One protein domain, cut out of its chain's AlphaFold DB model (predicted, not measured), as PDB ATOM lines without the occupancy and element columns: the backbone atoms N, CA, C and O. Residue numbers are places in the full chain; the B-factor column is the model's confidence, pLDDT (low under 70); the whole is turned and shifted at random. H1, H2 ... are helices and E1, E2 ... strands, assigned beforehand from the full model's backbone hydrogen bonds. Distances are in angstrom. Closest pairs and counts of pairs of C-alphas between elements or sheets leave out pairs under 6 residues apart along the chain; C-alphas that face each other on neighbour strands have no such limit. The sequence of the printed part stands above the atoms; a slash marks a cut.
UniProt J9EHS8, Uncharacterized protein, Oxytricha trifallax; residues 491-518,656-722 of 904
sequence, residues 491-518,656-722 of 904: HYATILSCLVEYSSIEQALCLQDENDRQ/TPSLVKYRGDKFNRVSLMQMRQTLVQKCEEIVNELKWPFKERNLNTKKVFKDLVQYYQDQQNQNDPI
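What this domain is: This is residues 491 to 518 and 656 to 722 of the 904 residues of an uncharacterized protein of Oxytricha trifallax (UniProt J9EHS8). Helices H1 and H2 lie side by side and H4 slants away, an up-and-down bundle, each running against the one before. The hairpin E1 and E2 lies between H1 and H4. The printed part, 95 residues with four named helices and two antiparallel strands, is mostly helix and only just compact, close to loose: radius of gyration of the C-alphas 14.7 A, spans 44 by 30 by 20 A.

Where its parts are: Find C-alpha 491 at (33.182, -10.848, 11.039); H1 runs 41.1 A to residue 518. Then come E1, 660 to 662; E2, 665 to 667; H2, 669 to 689; H3, 693 to 696; and H4, 701 to 718, ending at C-alpha (24.816, -39.541, 29.560).

How they stand to each other: H1 and H2 touch, closest C-alphas 502 and 676, 5.3 A, at a shallow tilt of 21 degrees. H4 only just touches H1, with 3 C-alpha pairs within 8 A, closest 494 and 701. Across E1 and E2, N 660 and O 667 are 2.8 A apart. In H1, H2 and H4 every O i to N i+4 pair is within hydrogen-bond range.

The domain as a whole: Residues 519 to 655 are not printed, a 13.4 A gap between C-alphas. Residues 690 to 693 have pLDDT under 70.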
ATOM      1  N   HIS A 491      34.433 -10.777  10.293       83.62
ATOM      2  CA  HIS A 491      33.182 -10.848  11.039       83.62
ATOM      3  C   HIS A 491      32.043 -11.434  10.207       83.62
ATOM      4  O   HIS A 491      31.406 -12.410  10.616       83.62
ATOM      5  N   TYR A 492      31.824 -10.891   9.009       87.50
ATOM      6  CA  TYR A 492      30.813 -11.414   8.096       87.50
ATOM      7  C   TYR A 492      31.130 -12.848   7.669       87.50
ATOM      8  O   TYR A 492      30.224 -13.678   7.617       87.50
ATOM      9  N   ALA A 493      32.405 -13.190   7.458       90.06
ATOM     10  CA  ALA A 493      32.813 -14.562   7.153       90.06
ATOM     11  C   ALA A 493      32.469 -15.552   8.288       90.06
ATOM     12  O   ALA A 493      32.059 -16.689   8.026       90.06
ATOM     13  N   THR A 494      32.589 -15.120   9.548       88.38
ATOM     14  CA  THR A 494      32.226 -15.913  10.736       88.38
ATOM     15  C   THR A 494      30.716 -16.151  10.799       88.38
ATOM     16  O   THR A 494      30.289 -17.298  10.933       88.38
ATOM     17  N   ILE A 495      29.907 -15.097  10.631       91.25
ATOM     18  CA  ILE A 495      28.436 -15.195  10.597       91.25
ATOM     19  C   ILE A 495      27.991 -16.111   9.454       91.25
ATOM     20  O   ILE A 495      27.220 -17.043   9.674       91.25
ATOM     21  N   LEU A 496      28.525 -15.903   8.247       93.06
ATOM     22  CA  LEU A 496      28.219 -16.732   7.079       93.06
ATOM     23  C   LEU A 496      28.548 -18.204   7.330       93.06
ATOM     24  O   LEU A 496      27.750 -19.069   6.989       93.06
ATOM     25  N   SER A 497      29.677 -18.501   7.978       92.56
ATOM     26  CA  SER A 497      30.028 -19.880   8.339       92.56
ATOM     27  C   SER A 497      28.997 -20.502   9.289       92.56
ATOM     28  O   SER A 497      28.568 -21.630   9.062       92.56
ATOM     29  N   CYS A 498      28.554 -19.774  10.321       91.81
ATOM     30  CA  CYS A 498      27.513 -20.248  11.239       91.81
ATOM     31  C   CYS A 498      26.167 -20.477  10.528       91.81
ATOM     32  O   CYS A 498      25.508 -21.485  10.783       91.81
ATOM     33  N   LEU A 499      25.778 -19.581   9.615       94.50
ATOM     34  CA  LEU A 499      24.548 -19.707   8.829       94.50
ATOM     35  C   LEU A 499      24.598 -20.891   7.853       94.50
ATOM     36  O   LEU A 499      23.610 -21.610   7.713       94.50
ATOM     37  N   VAL A 500      25.750 -21.153   7.230       95.75
ATOM     38  CA  VAL A 500      25.943 -22.336   6.376       95.75
ATOM     39  C   VAL A 500      25.767 -23.625   7.181       95.75
ATOM     40  O   VAL A 500      25.076 -24.539   6.727       95.75
ATOM     41  N   GLU A 501      26.326 -23.704   8.393       95.25
ATOM     42  CA  GLU A 501      26.119 -24.868   9.267       95.25
ATOM     43  C   GLU A 501      24.658 -25.003   9.705       95.25
ATOM     44  O   GLU A 501      24.107 -26.103   9.677       95.25
ATOM     45  N   TYR A 502      24.000 -23.891  10.039       96.62
ATOM     46  CA  TYR A 502      22.574 -23.870  10.363       96.62
ATOM     47  C   TYR A 502      21.722 -24.449   9.223       96.62
ATOM     48  O   TYR A 502      20.891 -25.330   9.462       96.62
ATOM     49  N   SER A 503      21.951 -24.002   7.984       96.81
ATOM     50  CA  SER A 503      21.249 -24.518   6.803       96.81
ATOM     51  C   SER A 503      21.577 -25.984   6.533       96.81
ATOM     52  O   SER A 503      20.697 -26.745   6.143       96.81
ATOM     53  N   SER A 504      22.820 -26.407   6.774       97.12
ATOM     54  CA  SER A 504      23.227 -27.805   6.620       97.12
ATOM     55  C   SER A 504      22.502 -28.730   7.606       97.12
ATOM     56  O   SER A 504      22.051 -29.807   7.211       97.12
ATOM     57  N   ILE A 505      22.334 -28.307   8.866       96.88
ATOM     58  CA  ILE A 505      21.547 -29.060   9.853       96.88
ATOM     59  C   ILE A 505      20.074 -29.118   9.433       96.88
ATOM     60  O   ILE A 505      19.457 -30.177   9.539       96.88
ATOM     61  N   GLU A 506      19.515 -28.015   8.928       97.25
ATOM     62  CA  GLU A 506      18.119 -27.992   8.477       97.25
ATOM     63  C   GLU A 506      17.870 -28.955   7.318       97.25
ATOM     64  O   GLU A 506      16.935 -29.751   7.351       97.25
ATOM     65  N   GLN A 507      18.758 -28.961   6.323       97.38
ATOM     66  CA  GLN A 507      18.676 -29.910   5.215       97.38
ATOM     67  C   GLN A 507      18.734 -31.361   5.707       97.38
ATOM     68  O   GLN A 507      17.978 -32.201   5.224       97.38
ATOM     69  N   ALA A 508      19.592 -31.663   6.688       96.88
ATOM     70  CA  ALA A 508      19.674 -33.000   7.270       96.88
ATOM     71  C   ALA A 508      18.379 -33.402   7.999       96.88
ATOM     72  O   ALA A 508      17.940 -34.547   7.872       96.88
ATOM     73  N   LEU A 509      17.745 -32.469   8.720       96.75
ATOM     74  CA  LEU A 509      16.447 -32.685   9.363       96.75
ATOM     75  C   LEU A 509      15.349 -32.952   8.326       96.75
ATOM     76  O   LEU A 509      14.678 -33.979   8.419       96.75
ATOM     77  N   CYS A 510      15.227 -32.108   7.297       95.75
ATOM     78  CA  CYS A 510      14.230 -32.277   6.236       95.75
ATOM     79  C   CYS A 510      14.403 -33.596   5.469       95.75
ATOM     80  O   CYS A 510      13.425 -34.294   5.209       95.75
ATOM     81  N   LEU A 511      15.643 -33.973   5.134       95.69
ATOM     82  CA  LEU A 511      15.925 -35.255   4.479       95.69
ATOM     83  C   LEU A 511      15.529 -36.440   5.364       95.69
ATOM     84  O   LEU A 511      15.014 -37.439   4.863       95.69
ATOM     85  N   GLN A 512      15.744 -36.344   6.679       95.56
ATOM     86  CA  GLN A 512      15.329 -37.399   7.598       95.56
ATOM     87  C   GLN A 512      13.810 -37.455   7.770       95.56
ATOM     88  O   GLN A 512      13.258 -38.548   7.868       95.56
ATOM     89  N   ASP A 513      13.130 -36.308   7.790       93.69
ATOM     90  CA  ASP A 513      11.666 -36.233   7.815       93.69
ATOM     91  C   ASP A 513      11.059 -36.889   6.575       93.69
ATOM     92  O   ASP A 513      10.107 -37.656   6.700       93.69
ATOM     93  N   GLU A 514      11.643 -36.664   5.399       93.00
ATOM     94  CA  GLU A 514      11.209 -37.313   4.162       93.00
ATOM     95  C   GLU A 514      11.471 -38.828   4.198       93.00
ATOM     96  O   GLU A 514      10.581 -39.624   3.902       93.00
ATOM     97  N   ASN A 515      12.651 -39.252   4.665       91.62
ATOM     98  CA  ASN A 515      12.963 -40.674   4.854       91.62
ATOM     99  C   ASN A 515      12.010 -41.357   5.845       91.62
ATOM    100  O   ASN A 515      11.654 -42.524   5.674       91.62
ATOM    101  N   ASP A 516      11.614 -40.660   6.906       90.62
ATOM    102  CA  ASP A 516      10.667 -41.176   7.885       90.62
ATOM    103  C   ASP A 516       9.239 -41.190   7.337       90.62
ATOM    104  O   ASP A 516       8.536 -42.185   7.501       90.62
ATOM    105  N   ARG A 517       8.834 -40.156   6.594       86.12
ATOM    106  CA  ARG A 517       7.552 -40.111   5.878       86.12
ATOM    107  C   ARG A 517       7.427 -41.272   4.891       86.12
ATOM    108  O   ARG A 517       6.376 -41.905   4.842       86.12
ATOM    109  N   GLN A 518       8.494 -41.608   4.168       85.06
ATOM    110  CA  GLN A 518       8.529 -42.763   3.263       85.06
ATOM    111  C   GLN A 518       8.410 -44.105   3.998       85.06
ATOM    112  O   GLN A 518       7.849 -45.050   3.453       85.06
ATOM    113  N   THR A 656       7.608 -42.376  15.847       86.38
ATOM    114  CA  THR A 656       8.825 -42.203  16.630       86.38
ATOM    115  C   THR A 656       9.897 -41.641  15.703       86.38
ATOM    116  O   THR A 656      10.368 -42.357  14.815       86.38
ATOM    117  N   PRO A 657      10.264 -40.357  15.858       90.25
ATOM    118  CA  PRO A 657      11.233 -39.719  14.986       90.25
ATOM    119  C   PRO A 657      12.556 -40.491  14.999       90.25
ATOM    120  O   PRO A 657      13.124 -40.723  16.066       90.25
ATOM    121  N   SER A 658      13.066 -40.890  13.830       94.38
ATOM    122  CA  SER A 658      14.333 -41.615  13.778       94.38
ATOM    123  C   SER A 658      15.540 -40.678  13.927       94.38
ATOM    124  O   SER A 658      15.446 -39.462  13.745       94.38
ATOM    125  N   LEU A 659      16.691 -41.249  14.303       95.81
ATOM    126  CA  LEU A 659      17.937 -40.495  14.449       95.81
ATOM    127  C   LEU A 659      18.397 -39.940  13.096       95.81
ATOM    128  O   LEU A 659      18.413 -40.652  12.092       95.81
ATOM    129  N   VAL A 660      18.831 -38.686  13.094       97.19
ATOM    130  CA  VAL A 660      19.289 -37.961  11.907       97.19
ATOM    131  C   VAL A 660      20.777 -38.217  11.715       97.19
ATOM    132  O   VAL A 660      21.566 -38.006  12.638       97.19
ATOM    133  N   LYS A 661      21.182 -38.655  10.519       96.69
ATOM    134  CA  LYS A 661      22.602 -38.801  10.180       96.69
ATOM    135  C   LYS A 661      23.157 -37.451   9.729       96.69
ATOM    136  O   LYS A 661      22.770 -36.946   8.681       96.69
ATOM    137  N   TYR A 662      24.087 -36.889  10.490       96.69
ATOM    138  CA  TYR A 662      24.703 -35.598  10.207       96.69
ATOM    139  C   TYR A 662      26.220 -35.682  10.412       96.69
ATOM    140  O   TYR A 662      26.691 -36.107  11.460       96.69
ATOM    141  N   ARG A 663      26.996 -35.338   9.371       93.38
ATOM    142  CA  ARG A 663      28.474 -35.452   9.333       93.38
ATOM    143  C   ARG A 663      29.047 -36.822   9.722       93.38
ATOM    144  O   ARG A 663      30.161 -36.917  10.216       93.38
ATOM    145  N   GLY A 664      28.305 -37.890   9.439       94.00
ATOM    146  CA  GLY A 664      28.718 -39.265   9.732       94.00
ATOM    147  C   GLY A 664      28.154 -39.810  11.042       94.00
ATOM    148  O   GLY A 664      27.916 -41.014  11.117       94.00
ATOM    149  N   ASP A 665      27.815 -38.937  11.989       95.50
ATOM    150  CA  ASP A 665      27.260 -39.311  13.287       95.50
ATOM    151  C   ASP A 665      25.726 -39.301  13.273       95.50
ATOM    152  O   ASP A 665      25.089 -38.711  12.396       95.50
ATOM    153  N   LYS A 666      25.108 -39.992  14.235       95.50
ATOM    154  CA  LYS A 666      23.650 -40.047  14.405       95.50
ATOM    155  C   LYS A 666      23.252 -39.180  15.593       95.50
ATOM    156  O   LYS A 666      23.749 -39.400  16.689       95.50
ATOM    157  N   PHE A 667      22.329 -38.246  15.387       96.69
ATOM    158  CA  PHE A 667      21.832 -37.352  16.431       96.69
ATOM    159  C   PHE A 667      20.322 -37.478  16.606       96.69
ATOM    160  O   PHE A 667      19.582 -37.732  15.655       96.69
ATOM    161  N   ASN A 668      19.845 -37.230  17.823       96.12
ATOM    162  CA  ASN A 668      18.438 -36.952  18.062       96.12
ATOM    163  C   ASN A 668      18.056 -35.611  17.400       96.12
ATOM    164  O   ASN A 668      18.821 -34.644  17.469       96.12
ATOM    165  N   ARG A 669      16.863 -35.541  16.792       95.56
ATOM    166  CA  ARG A 669      16.314 -34.319  16.178       95.56
ATOM    167  C   ARG A 669      16.370 -33.129  17.136       95.56
ATOM    168  O   ARG A 669      16.800 -32.051  16.739       95.56
ATOM    169  N   VAL A 670      16.025 -33.344  18.410       95.50
ATOM    170  CA  VAL A 670      16.026 -32.284  19.434       95.50
ATOM    171  C   VAL A 670      17.418 -31.673  19.609       95.50
ATOM    172  O   VAL A 670      17.546 -30.453  19.647       95.50
ATOM    173  N   SER A 671      18.471 -32.496  19.635       95.75
ATOM    174  CA  SER A 671      19.852 -32.013  19.751       95.75
ATOM    175  C   SER A 671      20.247 -31.147  18.553       95.75
ATOM    176  O   SER A 671      20.818 -30.076  18.731       95.75
ATOM    177  N   LEU A 672      19.892 -31.561  17.332       96.38
ATOM    178  CA  LEU A 672      20.160 -30.776  16.123       96.38
ATOM    179  C   LEU A 672      19.379 -29.455  16.092       96.38
ATOM    180  O   LEU A 672      19.934 -28.429  15.700       96.38
ATOM    181  N   MET A 673      18.126 -29.442  16.556       96.00
ATOM    182  CA  MET A 673      17.353 -28.201  16.691       96.00
ATOM    183  C   MET A 673      17.980 -27.251  17.721       96.00
ATOM    184  O   MET A 673      18.084 -26.052  17.469       96.00
ATOM    185  N   GLN A 674      18.479 -27.770  18.846       96.19
ATOM    186  CA  GLN A 674      19.186 -26.965  19.848       96.19
ATOM    187  C   GLN A 674      20.542 -26.451  19.333       96.19
ATOM    188  O   GLN A 674      20.911 -25.306  19.608       96.19
ATOM    189  N   MET A 675      21.264 -27.241  18.530       96.12
ATOM    190  CA  MET A 675      22.467 -26.780  17.823       96.12
ATOM    191  C   MET A 675      22.142 -25.625  16.871       96.12
ATOM    192  O   MET A 675      22.827 -24.604  16.908       96.12
ATOM    193  N   ARG A 676      21.072 -25.745  16.069       96.56
ATOM    194  CA  ARG A 676      20.594 -24.669  15.185       96.56
ATOM    195  C   ARG A 676      20.272 -23.398  15.961       96.56
ATOM    196  O   ARG A 676      20.765 -22.335  15.594       96.56
ATOM    197  N   GLN A 677      19.512 -23.513  17.050       96.25
ATOM    198  CA  GLN A 677      19.169 -22.370  17.895       96.25
ATOM    199  C   GLN A 677      20.424 -21.692  18.459       96.25
ATOM    200  O   GLN A 677      20.534 -20.469  18.438       96.25
ATOM    201  N   THR A 678      21.400 -22.489  18.903       94.56
ATOM    202  CA  THR A 678      22.661 -21.973  19.447       94.56
ATOM    203  C   THR A 678      23.470 -21.222  18.385       94.56
ATOM    204  O   THR A 678      24.033 -20.170  18.676       94.56
ATOM    205  N   LEU A 679      23.518 -21.719  17.142       94.12
ATOM    206  CA  LEU A 679      24.204 -21.040  16.036       94.12
ATOM    207  C   LEU A 679      23.563 -19.687  15.702       94.12
ATOM    208  O   LEU A 679      24.288 -18.711  15.513       94.12
ATOM    209  N   VAL A 680      22.228 -19.613  15.672       94.88
ATOM    210  CA  VAL A 680      21.496 -18.355  15.434       94.88
ATOM    211  C   VAL A 680      21.746 -17.362  16.560       94.88
ATOM    212  O   VAL A 680      22.156 -16.238  16.289       94.88
ATOM    213  N   GLN A 681      21.622 -17.797  17.815       93.19
ATOM    214  CA  GLN A 681      21.882 -16.945  18.975       93.19
ATOM    215  C   GLN A 681      23.313 -16.388  18.962       93.19
ATOM    216  O   GLN A 681      23.533 -15.222  19.271       93.19
ATOM    217  N   LYS A 682      24.302 -17.187  18.537       88.38
ATOM    218  CA  LYS A 682      25.684 -16.707  18.386       88.38
ATOM    219  C   LYS A 682      25.850 -15.703  17.250       88.38
ATOM    220  O   LYS A 682      26.672 -14.803  17.378       88.38
ATOM    221  N   CYS A 683      25.090 -15.828  16.163       91.44
ATOM    222  CA  CYS A 683      25.064 -14.806  15.116       91.44
ATOM    223  C   CYS A 683      24.438 -13.506  15.635       91.44
ATOM    224  O   CYS A 683      24.999 -12.441  15.402       91.44
ATOM    225  N   GLU A 684      23.334 -13.590  16.379       91.44
ATOM    226  CA  GLU A 684      22.685 -12.430  17.001       91.44
ATOM    227  C   GLU A 684      23.604 -11.725  18.005       91.44
ATOM    228  O   GLU A 684      23.698 -10.504  17.978       91.44
ATOM    229  N   GLU A 685      24.338 -12.469  18.841       87.31
ATOM    230  CA  GLU A 685      25.346 -11.902  19.751       87.31
ATOM    231  C   GLU A 685      26.416 -11.104  18.983       87.31
ATOM    232  O   GLU A 685      26.744  -9.986  19.376       87.31
ATOM    233  N   ILE A 686      26.923 -11.633  17.858       86.12
ATOM    234  CA  ILE A 686      27.909 -10.932  17.018       86.12
ATOM    235  C   ILE A 686      27.319  -9.652  16.412       86.12
ATOM    236  O   ILE A 686      28.005  -8.633  16.339       86.12
ATOM    237  N   VAL A 687      26.067  -9.707  15.952       88.00
ATOM    238  CA  VAL A 687      25.390  -8.565  15.323       88.00
ATOM    239  C   VAL A 687      25.066  -7.477  16.353       88.00
ATOM    240  O   VAL A 687      25.238  -6.296  16.059       88.00
ATOM    241  N   ASN A 688      24.632  -7.863  17.556       86.31
ATOM    242  CA  ASN A 688      24.120  -6.938  18.565       86.31
ATOM    243  C   ASN A 688      25.206  -6.325  19.455       86.31
ATOM    244  O   ASN A 688      25.100  -5.154  19.812       86.31
ATOM    245  N   GLU A 689      26.228  -7.083  19.869       76.81
ATOM    246  CA  GLU A 689      27.097  -6.612  20.954       76.81
ATOM    247  C   GLU A 689      28.187  -5.620  20.520       76.81
ATOM    248  O   GLU A 689      28.814  -5.030  21.400       76.81
ATOM    249  N   LEU A 690      28.469  -5.414  19.222       63.69
ATOM    250  CA  LEU A 690      29.658  -4.691  18.691       63.69
ATOM    251  C   LEU A 690      31.026  -5.179  19.247       63.69
ATOM    252  O   LEU A 690      32.082  -4.813  18.726       63.69
ATOM    253  N   LYS A 691      31.022  -6.019  20.288       62.38
ATOM    254  CA  LYS A 691      32.125  -6.729  20.921       62.38
ATOM    255  C   LYS A 691      32.199  -8.148  20.384       62.38
ATOM    256  O   LYS A 691      31.201  -8.745  20.002       62.38
ATOM    257  N   TRP A 692      33.423  -8.671  20.345       66.12
ATOM    258  CA  TRP A 692      33.792  -9.832  19.540       66.12
ATOM    259  C   TRP A 692      33.994 -11.077  20.400       66.12
ATOM    260  O   TRP A 692      35.145 -11.412  20.695       66.12
ATOM    261  N   PRO A 693      32.940 -11.841  20.745       66.56
ATOM    262  CA  PRO A 693      33.102 -13.032  21.574       66.56
ATOM    263  C   PRO A 693      34.022 -14.071  20.918       66.56
ATOM    264  O   PRO A 693      34.705 -14.809  21.623       66.56
ATOM    265  N   PHE A 694      34.099 -14.112  19.581       71.75
ATOM    266  CA  PHE A 694      34.962 -15.050  18.857       71.75
ATOM    267  C   PHE A 694      36.439 -14.652  18.882       71.75
ATOM    268  O   PHE A 694      37.293 -15.507  19.113       71.75
ATOM    269  N   LYS A 695      36.752 -13.364  18.704       73.50
ATOM    270  CA  LYS A 695      38.136 -12.868  18.735       73.50
ATOM    271  C   LYS A 695      38.675 -12.828  20.163       73.50
ATOM    272  O   LYS A 695      39.771 -13.314  20.408       73.50
ATOM    273  N   GLU A 696      37.874 -12.351  21.118       78.19
ATOM    274  CA  GLU A 696      38.252 -12.304  22.538       78.19
ATOM    275  C   GLU A 696      38.510 -13.700  23.121       78.19
ATOM    276  O   GLU A 696      39.359 -13.864  23.995       78.19
ATOM    277  N   ARG A 697      37.809 -14.725  22.620       78.75
ATOM    278  CA  ARG A 697      37.938 -16.108  23.105       78.75
ATOM    279  C   ARG A 697      38.760 -17.016  22.184       78.75
ATOM    280  O   ARG A 697      38.818 -18.219  22.441       78.75
ATOM    281  N   ASN A 698      39.385 -16.481  21.125       79.75
ATOM    282  CA  ASN A 698      40.088 -17.262  20.093       79.75
ATOM    283  C   ASN A 698      39.256 -18.455  19.569       79.75
ATOM    284  O   ASN A 698      39.753 -19.571  19.377       79.75
ATOM    285  N   LEU A 699      37.955 -18.239  19.375       77.81
ATOM    286  CA  LEU A 699      37.032 -19.252  18.891       77.81
ATOM    287  C   LEU A 699      37.003 -19.223  17.365       77.81
ATOM    288  O   LEU A 699      36.524 -18.280  16.746       77.81
ATOM    289  N   ASN A 700      37.494 -20.295  16.752       85.44
ATOM    290  CA  ASN A 700      37.267 -20.566  15.339       85.44
ATOM    291  C   ASN A 700      35.859 -21.166  15.174       85.44
ATOM    292  O   ASN A 700      35.472 -22.022  15.971       85.44
ATOM    293  N   THR A 701      35.111 -20.787  14.137       83.12
ATOM    294  CA  THR A 701      33.792 -21.368  13.814       83.12
ATOM    295  C   THR A 701      33.833 -22.891  13.733       83.12
ATOM    296  O   THR A 701      32.963 -23.562  14.285       83.12
ATOM    297  N   LYS A 702      34.909 -23.461  13.172       87.62
ATOM    298  CA  LYS A 702      35.136 -24.916  13.154       87.62
ATOM    299  C   LYS A 702      35.230 -25.512  14.557       87.62
ATOM    300  O   LYS A 702      34.751 -26.620  14.780       87.62
ATOM    301  N   LYS A 703      35.860 -24.794  15.489       88.44
ATOM    302  CA  LYS A 703      36.002 -25.224  16.883       88.44
ATOM    303  C   LYS A 703      34.667 -25.131  17.612       88.44
ATOM    304  O   LYS A 703      34.269 -26.116  18.208       88.44
ATOM    305  N   VAL A 704      33.944 -24.016  17.483       86.31
ATOM    306  CA  VAL A 704      32.605 -23.858  18.084       86.31
ATOM    307  C   VAL A 704      31.668 -24.966  17.626       86.31
ATOM    308  O   VAL A 704      30.984 -25.577  18.439       86.31
ATOM    309  N   PHE A 705      31.686 -25.278  16.334       89.81
ATOM    310  CA  PHE A 705      30.884 -26.365  15.802       89.81
ATOM    311  C   PHE A 705      31.323 -27.737  16.336       89.81
ATOM    312  O   PHE A 705      30.481 -28.540  16.728       89.81
ATOM    313  N   LYS A 706      32.634 -28.010  16.386       91.81
ATOM    314  CA  LYS A 706      33.166 -29.257  16.952       91.81
ATOM    315  C   LYS A 706      32.787 -29.416  18.426       91.81
ATOM    316  O   LYS A 706      32.383 -30.500  18.829       91.81
ATOM    317  N   ASP A 707      32.869 -28.336  19.194       91.50
ATOM    318  CA  ASP A 707      32.517 -28.305  20.610       91.50
ATOM    319  C   ASP A 707      31.003 -28.504  20.801       91.50
ATOM    320  O   ASP A 707      30.599 -29.242  21.695       91.50
ATOM    321  N   LEU A 708      30.158 -27.934  19.928       92.25
ATOM    322  CA  LEU A 708      28.711 -28.187  19.926       92.25
ATOM    323  C   LEU A 708      28.392 -29.652  19.626       92.25
ATOM    324  O   LEU A 708      27.624 -30.273  20.357       92.25
ATOM    325  N   VAL A 709      28.993 -30.216  18.576       92.94
ATOM    326  CA  VAL A 709      28.832 -31.635  18.230       92.94
ATOM    327  C   VAL A 709      29.224 -32.520  19.412       92.94
ATOM    328  O   VAL A 709      28.429 -33.364  19.824       92.94
ATOM    329  N   GLN A 710      30.402 -32.282  19.992       94.06
ATOM    330  CA  GLN A 710      30.899 -33.044  21.134       94.06
ATOM    331  C   GLN A 710      29.964 -32.917  22.343       94.06
ATOM    332  O   GLN A 710      29.593 -33.922  22.941       94.06
ATOM    333  N   TYR A 711      29.518 -31.700  22.664       95.25
ATOM    334  CA  TYR A 711      28.616 -31.439  23.784       95.25
ATOM    335  C   TYR A 711      27.314 -32.243  23.680       95.25
ATOM    336  O   TYR A 711      26.889 -32.875  24.650       95.25
ATOM    337  N   TYR A 712      26.684 -32.263  22.501       93.19
ATOM    338  CA  TYR A 712      25.438 -33.010  22.310       93.19
ATOM    339  C   TYR A 712      25.647 -34.523  22.207       93.19
ATOM    340  O   TYR A 712      24.762 -35.282  22.607       93.19
ATOM    341  N   GLN A 713      26.806 -34.979  21.729       90.56
ATOM    342  CA  GLN A 713      27.184 -36.392  21.795       90.56
ATOM    343  C   GLN A 713      27.372 -36.847  23.244       90.56
ATOM    344  O   GLN A 713      26.858 -37.896  23.632       90.56
ATOM    345  N   ASP A 714      28.035 -36.041  24.069       91.38
ATOM    346  CA  ASP A 714      28.244 -36.339  25.485       91.38
ATOM    347  C   ASP A 714      26.916 -36.354  26.256       91.38
ATOM    348  O   ASP A 714      26.674 -37.266  27.046       91.38
ATOM    349  N   GLN A 715      26.006 -35.417  25.963       90.62
ATOM    350  CA  GLN A 715      24.633 -35.407  26.490       90.62
ATOM    351  C   GLN A 715      23.852 -36.675  26.110       90.62
ATOM    352  O   GLN A 715      23.179 -37.271  26.950       90.62
ATOM    353  N   GLN A 716      23.947 -37.129  24.854       86.38
ATOM    354  CA  GLN A 716      23.305 -38.379  24.427       86.38
ATOM    355  C   GLN A 716      23.910 -39.598  25.128       86.38
ATOM    356  O   GLN A 716      23.173 -40.487  25.547       86.38
ATOM    357  N   ASN A 717      25.229 -39.613  25.322       87.38
ATOM    358  CA  ASN A 717      25.916 -40.684  26.037       87.38
ATOM    359  C   ASN A 717      25.552 -40.738  27.529       87.38
ATOM    360  O   ASN A 717      25.526 -41.828  28.096       87.38
ATOM    361  N   GLN A 718      25.268 -39.594  28.163       87.12
ATOM    362  CA  GLN A 718      24.816 -39.541  29.560       87.12
ATOM    363  C   GLN A 718      23.371 -40.008  29.735       87.12
ATOM    364  O   GLN A 718      23.041 -40.591  30.764       87.12
ATOM    365  N   ASN A 719      22.517 -39.788  28.735       82.62
ATOM    366  CA  ASN A 719      21.114 -40.193  28.784       82.62
ATOM    367  C   ASN A 719      20.882 -41.653  28.357       82.62
ATOM    368  O   ASN A 719      19.742 -42.109  28.400       82.62
ATOM    369  N   ASP A 720      21.924 -42.386  27.953       83.56
ATOM    370  CA  ASP A 720      21.824 -43.809  27.632       83.56
ATOM    371  C   ASP A 720      21.868 -44.650  28.927       83.56
ATOM    372  O   ASP A 720      22.939 -44.805  29.533       83.56
ATOM    373  N   PRO A 721      20.731 -45.223  29.375       77.50
ATOM    374  CA  PRO A 721      20.672 -45.988  30.616       77.50
ATOM    375  C   PRO A 721      21.592 -47.214  30.586       77.50
ATOM    376  O   PRO A 721      22.080 -47.630  31.635       77.50
ATOM    377  N   ILE A 722      21.895 -47.768  29.403       80.44
ATOM    378  CA  ILE A 722      22.784 -48.928  29.264       80.44
ATOM    379  C   ILE A 722      24.224 -48.533  29.600       80.44
ATOM    380  O   ILE A 722      24.905 -49.241  30.345       80.44
TER     381      ILE A 722